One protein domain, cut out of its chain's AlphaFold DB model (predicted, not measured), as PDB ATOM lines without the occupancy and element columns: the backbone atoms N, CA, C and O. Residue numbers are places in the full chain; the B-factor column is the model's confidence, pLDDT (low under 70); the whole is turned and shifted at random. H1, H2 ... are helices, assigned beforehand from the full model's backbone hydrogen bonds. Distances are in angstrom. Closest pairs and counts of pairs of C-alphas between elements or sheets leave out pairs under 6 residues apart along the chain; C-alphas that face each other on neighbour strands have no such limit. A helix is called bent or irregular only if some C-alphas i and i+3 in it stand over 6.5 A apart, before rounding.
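What this domain is: This is residues 60 to 139 of the 141 residues of the protein "Transposase" of Clostridium sp. SM-530-WT-3G (UniProt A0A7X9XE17). Three helices stand at steep tilts to one another with their centres in a triangle: the long H1 and H2 spread as a V from near the last part of H1, and H3 folds back from H2 as a helical hairpin, its second half crossing H2 and coming close to H1. The last part of H2 turns at a kink near residue 107. The printed part has 80 residues, with three named helices in the order H1, H2, H3 and no named strand; the class is all helix. It is compact, with a radius of gyration of the C-alphas of 13.0 A, and its outline is elongated, 41 by 23 by 19 A.

Where its parts are: H1, the longest helix, is residues 60 to 83, 32.5 A from C-alpha 60 at (166.750, 136.085, -17.984) to C-alpha 83 at (173.852, 106.963, -5.513). H2, residues 91 to 113, measures 30.7 A and is only just irregular: C-alphas 109 and 112 are 7.0 A apart. H3, residues 122 to 137, measures 24.0 A and ends with C-alpha 137 at (183.311, 114.508, -8.444).

How they stand to each other: H1, with residues 78 to 82 alone, only just touches residues 98 to 101 of H2, with 3 pairs of C-alphas within 8 A; the closest are those of Glu 82 and Ile 98, 7.3 A apart. These helices run opposite ways at a steep tilt of 55 degrees. H1 and H3 are close but not clearly touching, the closest C-alphas being those of His 75 and Ala 135, 7.2 A apart; they run the same way at a steep tilt of 51 degrees. In the hairpin, residues 94 to 99 of H2 touch residues 129 to 136 of H3, closest at the C-alphas of Ile 98 and Ala 132, 7.1 A apart, opposite ways at a steep tilt of 42 degrees. Every O i to N i+4 pair is within hydrogen-bond range in H1, against 15 of 19 in H2 and 10 of 12 in H3.

The domain as a whole: The C-alphas farthest apart, of Asp 60 and Lys 89, are 41.7 A apart. The printed part has no cut, and both links are short. Mean pLDDT of the printed part is 70.9; residues 60, 63 and 108 to 139 are under 70.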
ATOM      1  N   ASP A  60     165.448 136.716 -18.212       68.88
ATOM      2  CA  ASP A  60     166.750 136.085 -17.984       68.88
ATOM      3  C   ASP A  60     166.915 135.562 -16.553       68.88
ATOM      4  O   ASP A  60     167.406 134.449 -16.353       68.88
ATOM      5  N   GLU A  61     166.480 136.317 -15.544       74.88
ATOM      6  CA  GLU A  61     166.474 135.862 -14.148       74.88
ATOM      7  C   GLU A  61     165.495 134.712 -13.937       74.88
ATOM      8  O   GLU A  61     165.853 133.711 -13.312       74.88
ATOM      9  N   ILE A  62     164.308 134.774 -14.548       73.38
ATOM     10  CA  ILE A  62     163.354 133.658 -14.543       73.38
ATOM     11  C   ILE A  62     163.988 132.408 -15.169       73.38
ATOM     12  O   ILE A  62     163.854 131.307 -14.628       73.38
ATOM     13  N   MET A  63     164.703 132.548 -16.289       68.38
ATOM     14  CA  MET A  63     165.405 131.431 -16.923       68.38
ATOM     15  C   MET A  63     166.534 130.881 -16.043       68.38
ATOM     16  O   MET A  63     166.680 129.661 -15.948       68.38
ATOM     17  N   LYS A  64     167.312 131.739 -15.372       76.50
ATOM     18  CA  LYS A  64     168.365 131.319 -14.428       76.50
ATOM     19  C   LYS A  64     167.782 130.549 -13.245       76.50
ATOM     20  O   LYS A  64     168.233 129.440 -12.967       76.50
ATOM     21  N   LEU A  65     166.740 131.077 -12.606       77.56
ATOM     22  CA  LEU A  65     166.074 130.427 -11.473       77.56
ATOM     23  C   LEU A  65     165.475 129.076 -11.866       77.56
ATOM     24  O   LEU A  65     165.617 128.091 -11.144       77.56
ATOM     25  N   LYS A  66     164.851 128.996 -13.044       71.19
ATOM     26  CA  LYS A  66     164.326 127.734 -13.576       71.19
ATOM     27  C   LYS A  66     165.429 126.711 -13.841       71.19
ATOM     28  O   LYS A  66     165.238 125.536 -13.526       71.19
ATOM     29  N   LYS A  67     166.578 127.140 -14.376       72.81
ATOM     30  CA  LYS A  67     167.757 126.277 -14.568       72.81
ATOM     31  C   LYS A  67     168.294 125.757 -13.234       72.81
ATOM     32  O   LYS A  67     168.492 124.552 -13.104       72.81
ATOM     33  N   GLU A  68     168.448 126.621 -12.233       77.31
ATOM     34  CA  GLU A  68     168.881 126.221 -10.886       77.31
ATOM     35  C   GLU A  68     167.887 125.258 -10.224       77.31
ATOM     36  O   GLU A  68     168.265 124.216  -9.693       77.31
ATOM     37  N   MET A  69     166.587 125.526 -10.333       78.75
ATOM     38  CA  MET A  69     165.554 124.636  -9.805       78.75
ATOM     39  C   MET A  69     165.576 123.260 -10.484       78.75
ATOM     40  O   MET A  69     165.415 122.236  -9.814       78.75
ATOM     41  N   ALA A  70     165.789 123.210 -11.802       73.69
ATOM     42  CA  ALA A  70     165.942 121.957 -12.535       73.69
ATOM     43  C   ALA A  70     167.196 121.198 -12.073       73.69
ATOM     44  O   ALA A  70     167.122 120.000 -11.787       73.69
ATOM     45  N   ARG A  71     168.321 121.906 -11.926       76.31
ATOM     46  CA  ARG A  71     169.586 121.370 -11.419       76.31
ATOM     47  C   ARG A  71     169.411 120.739 -10.036       76.31
ATOM     48  O   ARG A  71     169.722 119.564  -9.855       76.31
ATOM     49  N   ILE A  72     168.841 121.473  -9.081       79.12
ATOM     50  CA  ILE A  72     168.606 120.990  -7.711       79.12
ATOM     51  C   ILE A  72     167.734 119.727  -7.716       79.12
ATOM     52  O   ILE A  72     168.059 118.740  -7.053       79.12
ATOM     53  N   LYS A  73     166.649 119.717  -8.502       81.25
ATOM     54  CA  LYS A  73     165.750 118.555  -8.610       81.25
ATOM     55  C   LYS A  73     166.443 117.319  -9.184       81.25
ATOM     56  O   LYS A  73     166.177 116.205  -8.722       81.25
ATOM     57  N   PHE A  74     167.309 117.492 -10.178       80.69
ATOM     58  CA  PHE A  74     168.110 116.403 -10.734       80.69
ATOM     59  C   PHE A  74     169.050 115.806  -9.690       80.69
ATOM     60  O   PHE A  74     168.963 114.608  -9.429       80.69
ATOM     61  N   HIS A  75     169.875 116.635  -9.043       78.19
ATOM     62  CA  HIS A  75     170.835 116.178  -8.033       78.19
ATOM     63  C   HIS A  75     170.147 115.455  -6.871       78.19
ATOM     64  O   HIS A  75     170.617 114.410  -6.425       78.19
ATOM     65  N   ALA A  76     168.998 115.960  -6.414       84.38
ATOM     66  CA  ALA A  76     168.205 115.301  -5.377       84.38
ATOM     67  C   ALA A  76     167.705 113.911  -5.813       84.38
ATOM     68  O   ALA A  76     167.754 112.960  -5.034       84.38
ATOM     69  N   SER A  77     167.252 113.789  -7.064       84.75
ATOM     70  CA  SER A  77     166.777 112.522  -7.629       84.75
ATOM     71  C   SER A  77     167.911 111.512  -7.778       84.75
ATOM     72  O   SER A  77     167.811 110.401  -7.273       84.75
ATOM     73  N   LEU A  78     169.011 111.928  -8.416       84.06
ATOM     74  CA  LEU A  78     170.187 111.095  -8.657       84.06
ATOM     75  C   LEU A  78     170.740 110.524  -7.347       84.06
ATOM     76  O   LEU A  78     170.989 109.325  -7.246       84.06
ATOM     77  N   LYS A  79     170.856 111.370  -6.315       84.25
ATOM     78  CA  LYS A  79     171.308 110.935  -4.990       84.25
ATOM     79  C   LYS A  79     170.420 109.846  -4.410       84.25
ATOM     80  O   LYS A  79     170.907 108.802  -3.999       84.25
ATOM     81  N   LYS A  80     169.111 110.099  -4.385       87.00
ATOM     82  CA  LYS A  80     168.141 109.206  -3.754       87.00
ATOM     83  C   LYS A  80     167.999 107.870  -4.482       87.00
ATOM     84  O   LYS A  80     167.767 106.861  -3.829       87.00
ATOM     85  N   GLU A  81     168.040 107.890  -5.808       86.69
ATOM     86  CA  GLU A  81     167.595 106.760  -6.628       86.69
ATOM     87  C   GLU A  81     168.751 105.897  -7.131       86.69
ATOM     88  O   GLU A  81     168.552 104.696  -7.291       86.69
ATOM     89  N   GLU A  82     169.938 106.478  -7.318       85.06
ATOM     90  CA  GLU A  82     171.083 105.804  -7.942       85.06
ATOM     91  C   GLU A  82     172.314 105.767  -7.022       85.06
ATOM     92  O   GLU A  82     172.987 104.746  -6.919       85.06
ATOM     93  N   ILE A  83     172.622 106.868  -6.325       79.31
ATOM     94  CA  ILE A  83     173.852 106.963  -5.513       79.31
ATOM     95  C   ILE A  83     173.684 106.288  -4.148       79.31
ATOM     96  O   ILE A  83     174.536 105.510  -3.745       79.31
ATOM     97  N   TYR A  84     172.607 106.566  -3.410       82.25
ATOM     98  CA  TYR A  84     172.403 105.977  -2.076       82.25
ATOM     99  C   TYR A  84     171.970 104.507  -2.116       82.25
ATOM    100  O   TYR A  84     171.925 103.851  -1.077       82.25
ATOM    101  N   THR A  85     171.620 103.998  -3.292       84.25
ATOM    102  CA  THR A  85     171.104 102.643  -3.510       84.25
ATOM    103  C   THR A  85     172.155 101.692  -4.078       84.25
ATOM    104  O   THR A  85     171.955 100.480  -4.016       84.25
ATOM    105  N   THR A  86     173.271 102.220  -4.588       81.19
ATOM    106  CA  THR A  86     174.266 101.456  -5.347       81.19
ATOM    107  C   THR A  86     175.668 101.724  -4.815       81.19
ATOM    108  O   THR A  86     176.014 102.846  -4.456       81.19
ATOM    109  N   THR A  87     176.503 100.688  -4.770       84.12
ATOM    110  CA  THR A  87     177.938 100.819  -4.494       84.12
ATOM    111  C   THR A  87     178.702 100.563  -5.783       84.12
ATOM    112  O   THR A  87     178.478  99.542  -6.428       84.12
ATOM    113  N   TYR A  88     179.598 101.478  -6.148       85.38
ATOM    114  CA  TYR A  88     180.416 101.373  -7.356       85.38
ATOM    115  C   TYR A  88     181.815 100.894  -7.007       85.38
ATOM    116  O   TYR A  88     182.410 101.352  -6.030       85.38
ATOM    117  N   LYS A  89     182.354  99.988  -7.819       85.31
ATOM    118  CA  LYS A  89     183.708  99.463  -7.657       85.31
ATOM    119  C   LYS A  89     184.764 100.495  -8.029       85.31
ATOM    120  O   LYS A  89     185.804 100.575  -7.381       85.31
ATOM    121  N   ASP A  90     184.517 101.250  -9.094       83.81
ATOM    122  CA  ASP A  90     185.423 102.273  -9.599       83.81
ATOM    123  C   ASP A  90     184.664 103.438 -10.256       83.81
ATOM    124  O   ASP A  90     183.460 103.380 -10.518       83.81
ATOM    125  N   PHE A  91     185.393 104.526 -10.513       80.25
ATOM    126  CA  PHE A  91     184.837 105.747 -11.095       80.25
ATOM    127  C   PHE A  91     184.205 105.502 -12.469       80.25
ATOM    128  O   PHE A  91     183.217 106.140 -12.832       80.25
ATOM    129  N   LYS A  92     184.763 104.568 -13.245       83.94
ATOM    130  CA  LYS A  92     184.289 104.269 -14.596       83.94
ATOM    131  C   LYS A  92     182.933 103.571 -14.547       83.94
ATOM    132  O   LYS A  92     182.058 103.895 -15.348       83.94
ATOM    133  N   GLU A  93     182.746 102.656 -13.602       84.31
ATOM    134  CA  GLU A  93     181.458 102.014 -13.345       84.31
ATOM    135  C   GLU A  93     180.406 103.036 -12.900       84.31
ATOM    136  O   GLU A  93     179.323 103.079 -13.486       84.31
ATOM    137  N   ALA A  94     180.749 103.922 -11.957       84.44
ATOM    138  CA  ALA A  94     179.859 105.002 -11.521       84.44
ATOM    139  C   ALA A  94     179.444 105.910 -12.691       84.44
ATOM    140  O   ALA A  94     178.265 106.223 -12.867       84.44
ATOM    141  N   GLN A  95     180.400 106.292 -13.540       82.25
ATOM    142  CA  GLN A  95     180.146 107.136 -14.704       82.25
ATOM    143  C   GLN A  95     179.193 106.473 -15.710       82.25
ATOM    144  O   GLN A  95     178.281 107.131 -16.217       82.25
ATOM    145  N   LEU A  96     179.381 105.181 -15.992       85.06
ATOM    146  CA  LEU A  96     178.517 104.427 -16.904       85.06
ATOM    147  C   LEU A  96     177.107 104.241 -16.334       85.06
ATOM    148  O   LEU A  96     176.133 104.437 -17.063       85.06
ATOM    149  N   ALA A  97     176.989 103.913 -15.046       86.06
ATOM    150  CA  ALA A  97     175.704 103.740 -14.375       86.06
ATOM    151  C   ALA A  97     174.898 105.045 -14.356       86.06
ATOM    152  O   ALA A  97     173.739 105.072 -14.766       86.06
ATOM    153  N   ILE A  98     175.538 106.162 -14.002       84.06
ATOM    154  CA  ILE A  98     174.889 107.478 -13.981       84.06
ATOM    155  C   ILE A  98     174.476 107.913 -15.389       84.06
ATOM    156  O   ILE A  98     173.376 108.438 -15.573       84.06
ATOM    157  N   PHE A  99     175.307 107.660 -16.404       83.19
ATOM    158  CA  PHE A  99     174.930 107.908 -17.795       83.19
ATOM    159  C   PHE A  99     173.700 107.083 -18.201       83.19
ATOM    160  O   PHE A  99     172.742 107.631 -18.752       83.19
ATOM    161  N   ALA A 100     173.682 105.789 -17.872       84.25
ATOM    162  CA  ALA A 100     172.553 104.906 -18.145       84.25
ATOM    163  C   ALA A 100     171.280 105.336 -17.396       84.25
ATOM    164  O   ALA A 100     170.195 105.322 -17.978       84.25
ATOM    165  N   TYR A 101     171.395 105.782 -16.146       84.88
ATOM    166  CA  TYR A 101     170.289 106.338 -15.368       84.88
ATOM    167  C   TYR A 101     169.716 107.599 -16.031       84.88
ATOM    168  O   TYR A 101     168.494 107.736 -16.172       84.88
ATOM    169  N   ILE A 102     170.583 108.507 -16.493       79.94
ATOM    170  CA  ILE A 102     170.163 109.739 -17.164       79.94
ATOM    171  C   ILE A 102     169.420 109.399 -18.456       79.94
ATOM    172  O   ILE A 102     168.233 109.712 -18.572       79.94
ATOM    173  N   GLU A 103     170.094 108.738 -19.401       78.94
ATOM    174  CA  GLU A 103     169.554 108.404 -20.724       78.94
ATOM    175  C   GLU A 103     168.333 107.485 -20.634       78.94
ATOM    176  O   GLU A 103     167.310 107.697 -21.288       78.94
ATOM    177  N   GLY A 104     168.437 106.463 -19.793       76.81
ATOM    178  CA  GLY A 104     167.484 105.373 -19.714       76.81
ATOM    179  C   GLY A 104     166.288 105.658 -18.821       76.81
ATOM    180  O   GLY A 104     165.231 105.082 -19.061       76.81
ATOM    181  N   TRP A 105     166.374 106.513 -17.807       75.75
ATOM    182  CA  TRP A 105     165.287 106.640 -16.827       75.75
ATOM    183  C   TRP A 105     164.897 108.089 -16.547       75.75
ATOM    184  O   TRP A 105     163.714 108.430 -16.656       75.75
ATOM    185  N   TYR A 106     165.870 108.960 -16.275       75.31
ATOM    186  CA  TYR A 106     165.609 110.360 -15.947       75.31
ATOM    187  C   TYR A 106     164.989 111.117 -17.129       75.31
ATOM    188  O   TYR A 106     163.947 111.762 -16.974       75.31
ATOM    189  N   LYS A 107     165.562 110.969 -18.336       70.94
ATOM    190  CA  LYS A 107     165.038 111.614 -19.547       70.94
ATOM    191  C   LYS A 107     163.613 111.180 -19.872       70.94
ATOM    192  O   LYS A 107     162.733 112.024 -20.020       70.94
ATOM    193  N   ARG A 108     163.372 109.865 -19.918       69.75
ATOM    194  CA  ARG A 108     162.065 109.294 -20.281       69.75
ATOM    195  C   ARG A 108     160.949 109.705 -19.323       69.75
ATOM    196  O   ARG A 108     159.837 109.960 -19.766       69.75
ATOM    197  N   LYS A 109     161.221 109.759 -18.016       67.44
ATOM    198  CA  LYS A 109     160.173 110.013 -17.015       67.44
ATOM    199  C   LYS A 109     159.975 111.484 -16.660       67.44
ATOM    200  O   LYS A 109     158.890 111.829 -16.204       67.44
ATOM    201  N   ARG A 110     161.003 112.335 -16.777       67.19
ATOM    202  CA  ARG A 110     160.995 113.652 -16.107       67.19
ATOM    203  C   ARG A 110     161.322 114.844 -16.999       67.19
ATOM    204  O   ARG A 110     161.054 115.970 -16.589       67.19
ATOM    205  N   ILE A 111     161.799 114.636 -18.229       59.88
ATOM    206  CA  ILE A 111     161.987 115.759 -19.162       59.88
ATOM    207  C   ILE A 111     160.633 116.315 -19.634       59.88
ATOM    208  O   ILE A 111     160.504 117.526 -19.785       59.88
ATOM    209  N   HIS A 112     159.570 115.504 -19.684       48.03
ATOM    210  CA  HIS A 112     158.231 115.958 -20.091       48.03
ATOM    211  C   HIS A 112     157.586 117.039 -19.197       48.03
ATOM    212  O   HIS A 112     156.728 117.761 -19.689       48.03
ATOM    213  N   SER A 113     158.024 117.246 -17.942       45.84
ATOM    214  CA  SER A 113     157.551 118.380 -17.119       45.84
ATOM    215  C   SER A 113     158.384 119.662 -17.276       45.84
ATOM    216  O   SER A 113     157.964 120.721 -16.822       45.84
ATOM    217  N   ALA A 114     159.582 119.571 -17.864       45.75
ATOM    218  CA  ALA A 114     160.519 120.687 -18.036       45.75
ATOM    219  C   ALA A 114     160.596 121.203 -19.490       45.75
ATOM    220  O   ALA A 114     161.115 122.294 -19.717       45.75
ATOM    221  N   ILE A 115     160.053 120.451 -20.461       46.31
ATOM    222  CA  ILE A 115     160.072 120.760 -21.908       46.31
ATOM    223  C   ILE A 115     159.439 122.117 -22.255       46.31
ATOM    224  O   ILE A 115     159.881 122.759 -23.202       46.31
ATOM    225  N   ASN A 116     158.494 122.626 -21.463       47.97
ATOM    226  CA  ASN A 116     157.874 123.931 -21.735       47.97
ATOM    227  C   ASN A 116     158.745 125.145 -21.355       47.97
ATOM    228  O   ASN A 116     158.256 126.271 -21.397       47.97
ATOM    229  N   LEU A 117     160.007 124.963 -20.938       49.62
ATOM    230  CA  LEU A 117     160.837 126.071 -20.445       49.62
ATOM    231  C   LEU A 117     161.873 126.599 -21.434       49.62
ATOM    232  O   LEU A 117     162.235 127.768 -21.344       49.62
ATOM    233  N   THR A 118     162.334 125.786 -22.378       47.09
ATOM    234  CA  THR A 118     163.281 126.211 -23.413       47.09
ATOM    235  C   THR A 118     163.049 125.335 -24.635       47.09
ATOM    236  O   THR A 118     163.297 124.134 -24.561       47.09
ATOM    237  N   GLY A 119     162.571 125.903 -25.742       44.09
ATOM    238  CA  GLY A 119     162.241 125.188 -26.984       44.09
ATOM    239  C   GLY A 119     163.421 124.536 -27.723       44.09
ATOM    240  O   GLY A 119     163.334 124.345 -28.929       44.09
ATOM    241  N   ASP A 120     164.514 124.198 -27.036       48.06
ATOM    242  CA  ASP A 120     165.678 123.537 -27.615       48.06
ATOM    243  C   ASP A 120     166.058 122.282 -26.812       48.06
ATOM    244  O   ASP A 120     166.490 122.324 -25.655       48.06
ATOM    245  N   ILE A 121     165.869 121.138 -27.463       46.09
ATOM    246  CA  ILE A 121     166.086 119.787 -26.940       46.09
ATOM    247  C   ILE A 121     167.593 119.486 -26.795       46.09
ATOM    248  O   ILE A 121     167.977 118.664 -25.960       46.09
ATOM    249  N   ASN A 122     168.463 120.183 -27.536       39.97
ATOM    250  CA  ASN A 122     169.890 119.856 -27.623       39.97
ATOM    251  C   ASN A 122     170.743 120.509 -26.521       39.97
ATOM    252  O   ASN A 122     171.695 119.896 -26.034       39.97
ATOM    253  N   LEU A 123     170.369 121.703 -26.048       46.84
ATOM    254  CA  LEU A 123     171.060 122.403 -24.949       46.84
ATOM    255  C   LEU A 123     170.922 121.693 -23.588       46.84
ATOM    256  O   LEU A 123     171.759 121.878 -22.704       46.84
ATOM    257  N   ASN A 124     169.903 120.844 -23.423       57.22
ATOM    258  CA  ASN A 124     169.670 120.097 -22.187       57.22
ATOM    259  C   ASN A 124     170.704 118.981 -21.979       57.22
ATOM    260  O   ASN A 124     171.189 118.788 -20.869       57.22
ATOM    261  N   LEU A 125     171.081 118.245 -23.027       55.56
ATOM    262  CA  LEU A 125     171.877 117.027 -22.863       55.56
ATOM    263  C   LEU A 125     173.296 117.301 -22.349       55.56
ATOM    264  O   LEU A 125     173.735 116.695 -21.372       55.56
ATOM    265  N   LEU A 126     173.985 118.257 -22.969       57.59
ATOM    266  CA  LEU A 126     175.343 118.621 -22.568       57.59
ATOM    267  C   LEU A 126     175.374 119.236 -21.159       57.59
ATOM    268  O   LEU A 126     176.337 119.040 -20.419       57.59
ATOM    269  N   PHE A 127     174.310 119.945 -20.770       65.06
ATOM    270  CA  PHE A 127     174.142 120.473 -19.417       65.06
ATOM    271  C   PHE A 127     174.035 119.340 -18.387       65.06
ATOM    272  O   PHE A 127     174.809 119.309 -17.433       65.06
ATOM    273  N   TRP A 128     173.160 118.355 -18.618       65.00
ATOM    274  CA  TRP A 128     172.989 117.221 -17.701       65.00
ATOM    275  C   TRP A 128     174.222 116.319 -17.622       65.00
ATOM    276  O   TRP A 128     174.544 115.831 -16.544       65.00
ATOM    277  N   GLN A 129     174.948 116.133 -18.726       63.59
ATOM    278  CA  GLN A 129     176.208 115.380 -18.729       63.59
ATOM    279  C   GLN A 129     177.301 116.081 -17.912       63.59
ATOM    280  O   GLN A 129     178.014 115.424 -17.156       63.59
ATOM    281  N   LYS A 130     177.409 117.415 -18.006       68.88
ATOM    282  CA  LYS A 130     178.335 118.199 -17.174       68.88
ATOM    283  C   LYS A 130     177.958 118.134 -15.695       68.88
ATOM    284  O   LYS A 130     178.825 117.900 -14.859       68.88
ATOM    285  N   GLU A 131     176.676 118.277 -15.371       67.06
ATOM    286  CA  GLU A 131     176.193 118.191 -13.987       67.06
ATOM    287  C   GLU A 131     176.344 116.788 -13.392       67.06
ATOM    288  O   GLU A 131     176.625 116.661 -12.204       67.06
ATOM    289  N   ALA A 132     176.224 115.738 -14.205       65.19
ATOM    290  CA  ALA A 132     176.501 114.367 -13.792       65.19
ATOM    291  C   ALA A 132     177.975 114.173 -13.420       65.19
ATOM    292  O   ALA A 132     178.270 113.622 -12.367       65.19
ATOM    293  N   VAL A 133     178.904 114.682 -14.237       65.56
ATOM    294  CA  VAL A 133     180.348 114.630 -13.943       65.56
ATOM    295  C   VAL A 133     180.664 115.393 -12.655       65.56
ATOM    296  O   VAL A 133     181.413 114.910 -11.811       65.56
ATOM    297  N   VAL A 134     180.045 116.559 -12.463       68.12
ATOM    298  CA  VAL A 134     180.164 117.339 -11.226       68.12
ATOM    299  C   VAL A 134     179.602 116.567 -10.025       68.12
ATOM    300  O   VAL A 134     180.249 116.523  -8.982       68.12
ATOM    301  N   ALA A 135     178.448 115.906 -10.166       64.19
ATOM    302  CA  ALA A 135     177.854 115.080  -9.113       64.19
ATOM    303  C   ALA A 135     178.757 113.907  -8.708       64.19
ATOM    304  O   ALA A 135     178.862 113.616  -7.520       64.19
ATOM    305  N   ILE A 136     179.425 113.273  -9.678       64.31
ATOM    306  CA  ILE A 136     180.388 112.195  -9.428       64.31
ATOM    307  C   ILE A 136     181.611 112.739  -8.674       64.31
ATOM    308  O   ILE A 136     182.063 112.125  -7.717       64.31
ATOM    309  N   ASN A 137     182.108 113.922  -9.045       62.06
ATOM    310  CA  ASN A 137     183.311 114.508  -8.444       62.06
ATOM    311  C   ASN A 137     183.120 115.031  -7.006       62.06
ATOM    312  O   ASN A 137     184.097 115.151  -6.273       62.06
ATOM    313  N   TYR A 138     181.891 115.360  -6.586       57.44
ATOM    314  CA  TYR A 138     181.615 115.839  -5.221       57.44
ATOM    315  C   TYR A 138     181.599 114.733  -4.155       57.44
ATOM    316  O   TYR A 138     181.558 115.047  -2.965       57.44
ATOM    317  N   PHE A 139     181.624 113.460  -4.549       57.84
ATOM    318  CA  PHE A 139     181.556 112.332  -3.626       57.84
ATOM    319  C   PHE A 139     182.801 111.464  -3.801       57.84
ATOM    320  O   PHE A 139     182.937 110.759  -4.796       57.84
TER     321      PHE A 139